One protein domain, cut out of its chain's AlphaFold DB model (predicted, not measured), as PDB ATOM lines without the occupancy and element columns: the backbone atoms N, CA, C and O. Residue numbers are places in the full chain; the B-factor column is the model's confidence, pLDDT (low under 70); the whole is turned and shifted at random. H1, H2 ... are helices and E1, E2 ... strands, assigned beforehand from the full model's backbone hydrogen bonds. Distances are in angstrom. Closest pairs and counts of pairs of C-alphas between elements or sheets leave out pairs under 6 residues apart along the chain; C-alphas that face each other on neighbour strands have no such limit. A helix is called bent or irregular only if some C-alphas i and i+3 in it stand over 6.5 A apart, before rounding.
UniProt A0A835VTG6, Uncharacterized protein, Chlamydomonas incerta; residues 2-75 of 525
ATOM      1  N   LEU A   2     114.010  92.851  79.344       42.12
ATOM      2  CA  LEU A   2     113.381  91.584  79.743       42.12
ATOM      3  C   LEU A   2     112.699  90.965  78.517       42.12
ATOM      4  O   LEU A   2     111.702  91.490  78.025       42.12
ATOM      5  N   SER A   3     113.250  89.864  78.015       52.78
ATOM      6  CA  SER A   3     112.613  89.040  76.991       52.78
ATOM      7  C   SER A   3     111.369  88.370  77.575       52.78
ATOM      8  O   SER A   3     111.479  87.562  78.498       52.78
ATOM      9  N   ARG A   4     110.184  88.689  77.035       57.44
ATOM     10  CA  ARG A   4     108.940  87.971  77.354       57.44
ATOM     11  C   ARG A   4     109.131  86.477  77.057       57.44
ATOM     12  O   ARG A   4     109.554  86.129  75.956       57.44
ATOM     13  N   CYS A   5     108.811  85.612  78.017       58.81
ATOM     14  CA  CYS A   5     108.821  84.164  77.814       58.81
ATOM     15  C   CYS A   5     107.564  83.785  77.013       58.81
ATOM     16  O   CYS A   5     106.461  83.753  77.561       58.81
ATOM     17  N   TRP A   6     107.709  83.607  75.696       56.09
ATOM     18  CA  TRP A   6     106.594  83.286  74.800       56.09
ATOM     19  C   TRP A   6     106.343  81.769  74.763       56.09
ATOM     20  O   TRP A   6     107.304  81.013  74.619       56.09
ATOM     21  N   PRO A   7     105.080  81.302  74.788       51.38
ATOM     22  CA  PRO A   7     104.739  79.877  74.914       51.38
ATOM     23  C   PRO A   7     105.180  79.015  73.718       51.38
ATOM     24  O   PRO A   7     105.272  77.799  73.837       51.38
ATOM     25  N   TYR A   8     105.491  79.637  72.577       50.44
ATOM     26  CA  TYR A   8     105.999  78.967  71.373       50.44
ATOM     27  C   TYR A   8     107.520  79.118  71.180       50.44
ATOM     28  O   TYR A   8     108.076  78.613  70.206       50.44
ATOM     29  N   SER A   9     108.217  79.791  72.104       49.16
ATOM     30  CA  SER A   9     109.672  79.973  72.067       49.16
ATOM     31  C   SER A   9     110.401  78.767  72.668       49.16
ATOM     32  O   SER A   9     111.045  78.875  73.709       49.16
ATOM     33  N   LEU A  10     110.366  77.621  71.977       52.53
ATOM     34  CA  LEU A  10     111.287  76.500  72.230       52.53
ATOM     35  C   LEU A  10     112.696  76.827  71.703       52.53
ATOM     36  O   LEU A  10     113.260  76.144  70.846       52.53
ATOM     37  N   SER A  11     113.271  77.914  72.208       57.72
ATOM     38  CA  SER A  11     114.631  78.345  71.916       57.72
ATOM     39  C   SER A  11     115.619  77.447  72.660       57.72
ATOM     40  O   SER A  11     115.778  77.546  73.875       57.72
ATOM     41  N   LYS A  12     116.281  76.554  71.918       55.78
ATOM     42  CA  LYS A  12     117.366  75.716  72.435       55.78
ATOM     43  C   LYS A  12     118.605  76.573  72.655       55.78
ATOM     44  O   LYS A  12     119.275  76.943  71.691       55.78
ATOM     45  N   TYR A  13     118.941  76.839  73.909       68.69
ATOM     46  CA  TYR A  13     120.201  77.491  74.247       68.69
ATOM     47  C   TYR A  13     121.284  76.445  74.526       68.69
ATOM     48  O   TYR A  13     121.024  75.386  75.104       68.69
ATOM     49  N   THR A  14     122.509  76.750  74.096       66.38
ATOM     50  CA  THR A  14     123.714  76.092  74.607       66.38
ATOM     51  C   THR A  14     124.385  77.080  75.543       66.38
ATOM     52  O   THR A  14     124.805  78.144  75.094       66.38
ATOM     53  N   MET A  15     124.442  76.758  76.834       72.62
ATOM     54  CA  MET A  15     125.026  77.631  77.850       72.62
ATOM     55  C   MET A  15     126.328  77.002  78.361       72.62
ATOM     56  O   MET A  15     126.277  75.930  78.971       72.62
ATOM     57  N   PRO A  16     127.496  77.619  78.106       72.19
ATOM     58  CA  PRO A  16     128.720  77.262  78.803       72.19
ATOM     59  C   PRO A  16     128.664  77.823  80.227       72.19
ATOM     60  O   PRO A  16     128.398  79.006  80.432       72.19
ATOM     61  N   LEU A  17     128.930  76.967  81.204       82.44
ATOM     62  CA  LEU A  17     129.158  77.331  82.594       82.44
ATOM     63  C   LEU A  17     130.625  77.050  82.914       82.44
ATOM     64  O   LEU A  17     131.087  75.915  82.777       82.44
ATOM     65  N   LEU A  18     131.353  78.079  83.337       84.62
ATOM     66  CA  LEU A  18     132.672  77.912  83.940       84.62
ATOM     67  C   LEU A  18     132.469  77.442  85.379       84.62
ATOM     68  O   LEU A  18     131.751  78.089  86.142       84.62
ATOM     69  N   GLY A  19     133.071  76.310  85.740       83.50
ATOM     70  CA  GLY A  19     133.083  75.873  87.127       83.50
ATOM     71  C   GLY A  19     133.901  76.831  87.996       83.50
ATOM     72  O   GLY A  19     134.895  77.410  87.559       83.50
ATOM     73  N   GLN A  20     133.488  76.981  89.249       91.12
ATOM     74  CA  GLN A  20     134.281  77.619  90.297       91.12
ATOM     75  C   GLN A  20     134.328  76.667  91.491       91.12
ATOM     76  O   GLN A  20     133.322  76.031  91.808       91.12
ATOM     77  N   GLN A  21     135.488  76.550  92.128       89.19
ATOM     78  CA  GLN A  21     135.639  75.901  93.428       89.19
ATOM     79  C   GLN A  21     135.860  76.981  94.476       89.19
ATOM     80  O   GLN A  21     136.384  78.048  94.172       89.19
ATOM     81  N   LEU A  22     135.499  76.705  95.721       87.75
ATOM     82  CA  LEU A  22     135.916  77.547  96.832       87.75
ATOM     83  C   LEU A  22     137.277  77.046  97.316       87.75
ATOM     84  O   LEU A  22     137.434  75.860  97.605       87.75
ATOM     85  N   SER A  23     138.257  77.944  97.397       89.69
ATOM     86  CA  SER A  23     139.536  77.653  98.041       89.69
ATOM     87  C   SER A  23     139.343  77.423  99.544       89.69
ATOM     88  O   SER A  23     138.295  77.747 100.110       89.69
ATOM     89  N   ALA A  24     140.374  76.936 100.240       85.81
ATOM     90  CA  ALA A  24     140.334  76.780 101.699       85.81
ATOM     91  C   ALA A  24     140.068  78.104 102.459       85.81
ATOM     92  O   ALA A  24     139.661  78.077 103.619       85.81
ATOM     93  N   ALA A  25     140.263  79.258 101.808       92.69
ATOM     94  CA  ALA A  25     139.940  80.585 102.336       92.69
ATOM     95  C   ALA A  25     138.507  81.062 102.001       92.69
ATOM     96  O   ALA A  25     138.151  82.194 102.324       92.69
ATOM     97  N   GLY A  26     137.691  80.239 101.332       89.00
ATOM     98  CA  GLY A  26     136.344  80.600 100.876       89.00
ATOM     99  C   GLY A  26     136.318  81.545  99.668       89.00
ATOM    100  O   GLY A  26     135.279  82.135  99.379       89.00
ATOM    101  N   VAL A  27     137.443  81.713  98.965       93.06
ATOM    102  CA  VAL A  27     137.525  82.543  97.753       93.06
ATOM    103  C   VAL A  27     137.156  81.684  96.539       93.06
ATOM    104  O   VAL A  27     137.707  80.590  96.412       93.06
ATOM    105  N   PRO A  28     136.253  82.129  95.644       83.44
ATOM    106  CA  PRO A  28     135.950  81.400  94.419       83.44
ATOM    107  C   PRO A  28     137.138  81.452  93.450       83.44
ATOM    108  O   PRO A  28     137.485  82.506  92.916       83.44
ATOM    109  N   GLU A  29     137.740  80.295  93.204       91.75
ATOM    110  CA  GLU A  29     138.774  80.065  92.199       91.75
ATOM    111  C   GLU A  29     138.142  79.398  90.965       91.75
ATOM    112  O   GLU A  29     137.310  78.496  91.113       91.75
ATOM    113  N   PRO A  30     138.503  79.802  89.734       84.19
ATOM    114  CA  PRO A  30     138.005  79.142  88.534       84.19
ATOM    115  C   PRO A  30     138.513  77.698  88.488       84.19
ATOM    116  O   PRO A  30     139.708  77.450  88.639       84.19
ATOM    117  N   THR A  31     137.626  76.735  88.233       79.75
ATOM    118  CA  THR A  31     138.073  75.387  87.877       79.75
ATOM    119  C   THR A  31     138.292  75.306  86.375       79.75
ATOM    120  O   THR A  31     137.556  75.892  85.582       79.75
ATOM    121  N   TYR A  32     139.271  74.505  85.957       82.94
ATOM    122  CA  TYR A  32     139.540  74.230  84.542       82.94
ATOM    123  C   TYR A  32     138.457  73.353  83.869       82.94
ATOM    124  O   TYR A  32     138.647  72.856  82.760       82.94
ATOM    125  N   TYR A  33     137.300  73.167  84.516       71.56
ATOM    126  CA  TYR A  33     136.161  72.423  83.993       71.56
ATOM    127  C   TYR A  33     135.114  73.384  83.417       71.56
ATOM    128  O   TYR A  33     134.500  74.177  84.132       71.56
ATOM    129  N   THR A  34     134.864  73.275  82.110       76.00
ATOM    130  CA  THR A  34     133.736  73.948  81.450       76.00
ATOM    131  C   THR A  34     132.578  72.970  81.278       76.00
ATOM    132  O   THR A  34     132.673  72.002  80.524       76.00
ATOM    133  N   CYS A  35     131.456  73.243  81.935       75.31
ATOM    134  CA  CYS A  35     130.215  72.495  81.773       75.31
ATOM    135  C   CYS A  35     129.402  73.093  80.618       75.31
ATOM    136  O   CYS A  35     128.862  74.189  80.733       75.31
ATOM    137  N   ILE A  36     129.287  72.380  79.493       74.94
ATOM    138  CA  ILE A  36     128.476  72.827  78.350       74.94
ATOM    139  C   ILE A  36     127.092  72.178  78.421       74.94
ATOM    140  O   ILE A  36     126.911  71.029  78.013       74.94
ATOM    141  N   LEU A  37     126.097  72.935  78.880       76.88
ATOM    142  CA  LEU A  37     124.697  72.517  78.844       76.88
ATOM    143  C   LEU A  37     124.175  72.640  77.406       76.88
ATOM    144  O   LEU A  37     123.975  73.747  76.904       76.88
ATOM    145  N   ARG A  38     123.980  71.502  76.725       73.31
ATOM    146  CA  ARG A  38     123.446  71.425  75.351       73.31
ATOM    147  C   ARG A  38     121.950  71.124  75.358       73.31
ATOM    148  O   ARG A  38     121.490  70.327  76.165       73.31
ATOM    149  N   ASN A  39     121.222  71.686  74.390       69.88
ATOM    150  CA  ASN A  39     119.771  71.514  74.233       69.88
ATOM    151  C   ASN A  39     118.976  71.874  75.501       69.88
ATOM    152  O   ASN A  39     118.027  71.172  75.845       69.88
ATOM    153  N   LEU A  40     119.345  72.954  76.198       74.25
ATOM    154  CA  LEU A  40     118.582  73.371  77.368       74.25
ATOM    155  C   LEU A  40     117.202  73.870  76.913       74.25
ATOM    156  O   LEU A  40     117.104  74.850  76.170       74.25
ATOM    157  N   PHE A  41     116.146  73.179  77.342       68.69
ATOM    158  CA  PHE A  41     114.763  73.567  77.088       68.69
ATOM    159  C   PHE A  41     114.274  74.442  78.238       68.69
ATOM    160  O   PHE A  41     113.957  73.947  79.317       68.69
ATOM    161  N   THR A  42     114.211  75.753  78.017       64.31
ATOM    162  CA  THR A  42     113.595  76.672  78.976       64.31
ATOM    163  C   THR A  42     112.076  76.557  78.858       64.31
ATOM    164  O   THR A  42     111.462  77.157  77.979       64.31
ATOM    165  N   LEU A  43     111.457  75.758  79.729       64.69
ATOM    166  CA  LEU A  43     110.004  75.759  79.883       64.69
ATOM    167  C   LEU A  43     109.591  77.049  80.603       64.69
ATOM    168  O   LEU A  43     110.033  77.314  81.722       64.69
ATOM    169  N   CYS A  44     108.738  77.857  79.972       71.38
ATOM    170  CA  CYS A  44     108.146  79.030  80.611       71.38
ATOM    171  C   CYS A  44     107.151  78.580  81.697       71.38
ATOM    172  O   CYS A  44     105.967  78.427  81.414       71.38
ATOM    173  N   LEU A  45     107.621  78.390  82.938       68.12
ATOM    174  CA  LEU A  45     106.792  78.015  84.101       68.12
ATOM    175  C   LEU A  45     105.590  78.953  84.313       68.12
ATOM    176  O   LEU A  45     104.525  78.518  84.741       68.12
ATOM    177  N   ARG A  46     105.747  80.237  83.972       71.31
ATOM    178  CA  ARG A  46     104.648  81.195  83.818       71.31
ATOM    179  C   ARG A  46     104.871  82.061  82.588       71.31
ATOM    180  O   ARG A  46     105.939  82.648  82.412       71.31
ATOM    181  N   GLN A  47     103.828  82.199  81.782       78.75
ATOM    182  CA  GLN A  47     103.740  83.260  80.790       78.75
ATOM    183  C   GLN A  47     103.337  84.559  81.504       78.75
ATOM    184  O   GLN A  47     102.381  84.570  82.275       78.75
ATOM    185  N   MET A  48     104.056  85.654  81.246       85.50
ATOM    186  CA  MET A  48     103.579  86.987  81.624       85.50
ATOM    187  C   MET A  48     102.461  87.373  80.660       85.50
ATOM    188  O   MET A  48     102.728  87.600  79.478       85.50
ATOM    189  N   ASP A  49     101.226  87.421  81.147       88.94
ATOM    190  CA  ASP A  49     100.107  87.937  80.374       88.94
ATOM    191  C   ASP A  49     100.133  89.476  80.329       88.94
ATOM    192  O   ASP A  49     100.701  90.162  81.188       88.94
ATOM    193  N   ASP A  50      99.520  90.051  79.292       90.44
ATOM    194  CA  ASP A  50      99.443  91.507  79.163       90.44
ATOM    195  C   ASP A  50      98.577  92.137  80.277       90.44
ATOM    196  O   ASP A  50      98.741  93.318  80.587       90.44
ATOM    197  N   ALA A  51      97.722  91.355  80.951       89.06
ATOM    198  CA  ALA A  51      96.968  91.784  82.130       89.06
ATOM    199  C   ALA A  51      97.881  92.038  83.347       89.06
ATOM    200  O   ALA A  51      97.794  93.093  83.973       89.06
ATOM    201  N   CYS A  52      98.809  91.134  83.661       90.06
ATOM    202  CA  CYS A  52      99.792  91.317  84.726       90.06
ATOM    203  C   CYS A  52     100.784  92.443  84.399       90.06
ATOM    204  O   CYS A  52     101.086  93.268  85.263       90.06
ATOM    205  N   VAL A  53     101.236  92.548  83.142       93.94
ATOM    206  CA  VAL A  53     102.135  93.636  82.712       93.94
ATOM    207  C   VAL A  53     101.440  95.003  82.750       93.94
ATOM    208  O   VAL A  53     102.065  95.975  83.168       93.94
ATOM    209  N   SER A  54     100.163  95.102  82.371       92.75
ATOM    210  CA  SER A  54      99.404  96.363  82.464       92.75
ATOM    211  C   SER A  54      99.028  96.735  83.902       92.75
ATOM    212  O   SER A  54      99.038  97.916  84.242       92.75
ATOM    213  N   LYS A  55      98.759  95.752  84.772       93.94
ATOM    214  CA  LYS A  55      98.363  95.980  86.172       93.94
ATOM    215  C   LYS A  55      99.537  96.259  87.119       93.94
ATOM    216  O   LYS A  55      99.370  97.004  88.081       93.94
ATOM    217  N   TYR A  56     100.703  95.657  86.874       92.56
ATOM    218  CA  TYR A  56     101.850  95.682  87.797       92.56
ATOM    219  C   TYR A  56     103.169  96.147  87.159       92.56
ATOM    220  O   TYR A  56     104.193  96.242  87.839       92.56
ATOM    221  N   GLY A  57     103.175  96.428  85.854       92.12
ATOM    222  CA  GLY A  57     104.393  96.688  85.088       92.12
ATOM    223  C   GLY A  57     105.258  95.430  84.893       92.12
ATOM    224  O   GLY A  57     105.030  94.397  85.529       92.12
ATOM    225  N   PRO A  58     106.304  95.487  84.047       83.06
ATOM    226  CA  PRO A  58     107.174  94.333  83.796       83.06
ATOM    227  C   PRO A  58     107.896  93.825  85.052       83.06
ATOM    228  O   PRO A  58     108.078  92.623  85.215       83.06
ATOM    229  N   ILE A  59     108.294  94.738  85.949       85.62
ATOM    230  CA  ILE A  59     109.017  94.406  87.188       85.62
ATOM    231  C   ILE A  59     108.064  93.808  88.227       85.62
ATOM    232  O   ILE A  59     108.370  92.757  88.783       85.62
ATOM    233  N   GLY A  60     106.892  94.414  88.455       90.19
ATOM    234  CA  GLY A  60     105.900  93.862  89.382       90.19
ATOM    235  C   GLY A  60     105.368  92.509  88.910       90.19
ATOM    236  O   GLY A  60     105.216  91.596  89.716       90.19
ATOM    237  N   CYS A  61     105.191  92.328  87.599       89.62
ATOM    238  CA  CYS A  61     104.813  91.034  87.041       89.62
ATOM    239  C   CYS A  61     105.917  89.965  87.182       89.62
ATOM    240  O   CYS A  61     105.619  88.799  87.430       89.62
ATOM    241  N   ASN A  62     107.197  90.350  87.088       84.75
ATOM    242  CA  ASN A  62     108.322  89.455  87.381       84.75
ATOM    243  C   ASN A  62     108.347  89.047  88.864       84.75
ATOM    244  O   ASN A  62     108.384  87.857  89.168       84.75
ATOM    245  N   ALA A  63     108.219  90.021  89.769       84.44
ATOM    246  CA  ALA A  63     108.140  89.772  91.204       84.44
ATOM    247  C   ALA A  63     106.974  88.832  91.554       84.44
ATOM    248  O   ALA A  63     107.184  87.875  92.292       84.44
ATOM    249  N   TRP A  64     105.787  89.040  90.970       86.25
ATOM    250  CA  TRP A  64     104.632  88.148  91.132       86.25
ATOM    251  C   TRP A  64     104.906  86.719  90.654       86.25
ATOM    252  O   TRP A  64     104.563  85.751  91.335       86.25
ATOM    253  N   ALA A  65     105.530  86.582  89.479       82.94
ATOM    254  CA  ALA A  65     105.822  85.282  88.889       82.94
ATOM    255  C   ALA A  65     106.791  84.455  89.752       82.94
ATOM    256  O   ALA A  65     106.620  83.239  89.815       82.94
ATOM    257  N   ILE A  66     107.750  85.111  90.422       81.94
ATOM    258  CA  ILE A  66     108.717  84.484  91.338       81.94
ATOM    259  C   ILE A  66     108.096  84.209  92.715       81.94
ATOM    260  O   ILE A  66     108.227  83.106  93.233       81.94
ATOM    261  N   SER A  67     107.434  85.196  93.328       84.19
ATOM    262  CA  SER A  67     107.016  85.112  94.737       84.19
ATOM    263  C   SER A  67     105.694  84.380  94.966       84.19
ATOM    264  O   SER A  67     105.379  84.057  96.107       84.19
ATOM    265  N   ASN A  68     104.876  84.184  93.923       78.19
ATOM    266  CA  ASN A  68     103.448  83.831  94.001       78.19
ATOM    267  C   ASN A  68     102.552  84.839  94.756       78.19
ATOM    268  O   ASN A  68     101.326  84.730  94.691       78.19
ATOM    269  N   VAL A  69     103.117  85.853  95.416       80.50
ATOM    270  CA  VAL A  69     102.382  86.878  96.162       80.50
ATOM    271  C   VAL A  69     102.026  88.015  95.216       80.50
ATOM    272  O   VAL A  69     102.909  88.665  94.656       80.50
ATOM    273  N   ALA A  70     100.726  88.262  95.028       76.94
ATOM    274  CA  ALA A  70     100.240  89.384  94.230       76.94
ATOM    275  C   ALA A  70     100.827  90.699  94.779       76.94
ATOM    276  O   ALA A  70     100.512  91.056  95.918       76.94
ATOM    277  N   PRO A  71     101.669  91.424  94.019       75.00
ATOM    278  CA  PRO A  71     102.208  92.685  94.493       75.00
ATOM    279  C   PRO A  71     101.050  93.651  94.735       75.00
ATOM    280  O   PRO A  71     100.065  93.675  93.987       75.00
ATOM    281  N   LEU A  72     101.173  94.453  95.794       78.12
ATOM    282  CA  LEU A  72     100.243  95.549  96.039       78.12
ATOM    283  C   LEU A  72     100.179  96.410  94.768       78.12
ATOM    284  O   LEU A  72     101.230  96.683  94.179       78.12
ATOM    285  N   PRO A  73      98.977  96.802  94.305       71.56
ATOM    286  CA  PRO A  73      98.867  97.633  93.120       71.56
ATOM    287  C   PRO A  73      99.686  98.897  93.360       71.56
ATOM    288  O   PRO A  73      99.448  99.619  94.331       71.56
ATOM    289  N   LEU A  74     100.657  99.145  92.482       65.25
ATOM    290  CA  LEU A  74     101.375 100.409  92.438       65.25
ATOM    291  C   LEU A  74     100.342 101.483  92.110       65.25
ATOM    292  O   LEU A  74     100.032 101.724  90.944       65.25
ATOM    293  N   VAL A  75      99.783 102.101  93.153       61.28
ATOM    294  CA  VAL A  75      99.041 103.350  93.027       61.28
ATOM    295  C   VAL A  75     100.018 104.297  92.362       61.28
ATOM    296  O   VAL A  75     101.032 104.655  92.962       61.28
TER     297      VAL A  75
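What this domain is: This is residues 2 to 75 of the 525 residues of an uncharacterized protein of Chlamydomonas incerta (UniProt A0A835VTG6). A long two-stranded hairpin, E1 and E2, reaches away from a small head in which H1 turns sharply at a kink. The printed part has 74 residues with two named strands and then one named helix, a mixed class; the sheet, E1 - E2, is antiparallel. The whole is extended, with a radius of gyration of the C-alphas of 18.0 A, and spans 49 by 33 by 17 A, only just flat.

Where its parts are: Past residues 2 to 11, find C-alpha 12 at (117.366, 75.716, 72.435); E1 runs from there to residue 22, 30.7 A. E2, residues 28 to 41, covers 28.5 A and bends by 83 degrees at Tyr 32. H1, residues 50 to 67, covers 18.5 A and ends at C-alpha 67, (107.016, 85.112, 94.737).

How they stand to each other: Look at N 17 and O 35, 2.8 A apart, in the hairpin of E1 and E2, whose directions differ by 159 degrees. E1 and H1 are apart. H1 is irregular, C-alphas 55 and 58 being 9.3 A apart, with a kink of 112 degrees near residue 57; 12 of 14 O i to N i+4 pairs are within hydrogen-bond range.

The domain as a whole: The C-alphas farthest apart, of Tyr 32 and Val 75, are 50.6 A apart. The printed part has no cut, and no link is long. Confidence is low, for instance, at residues 2 to 14.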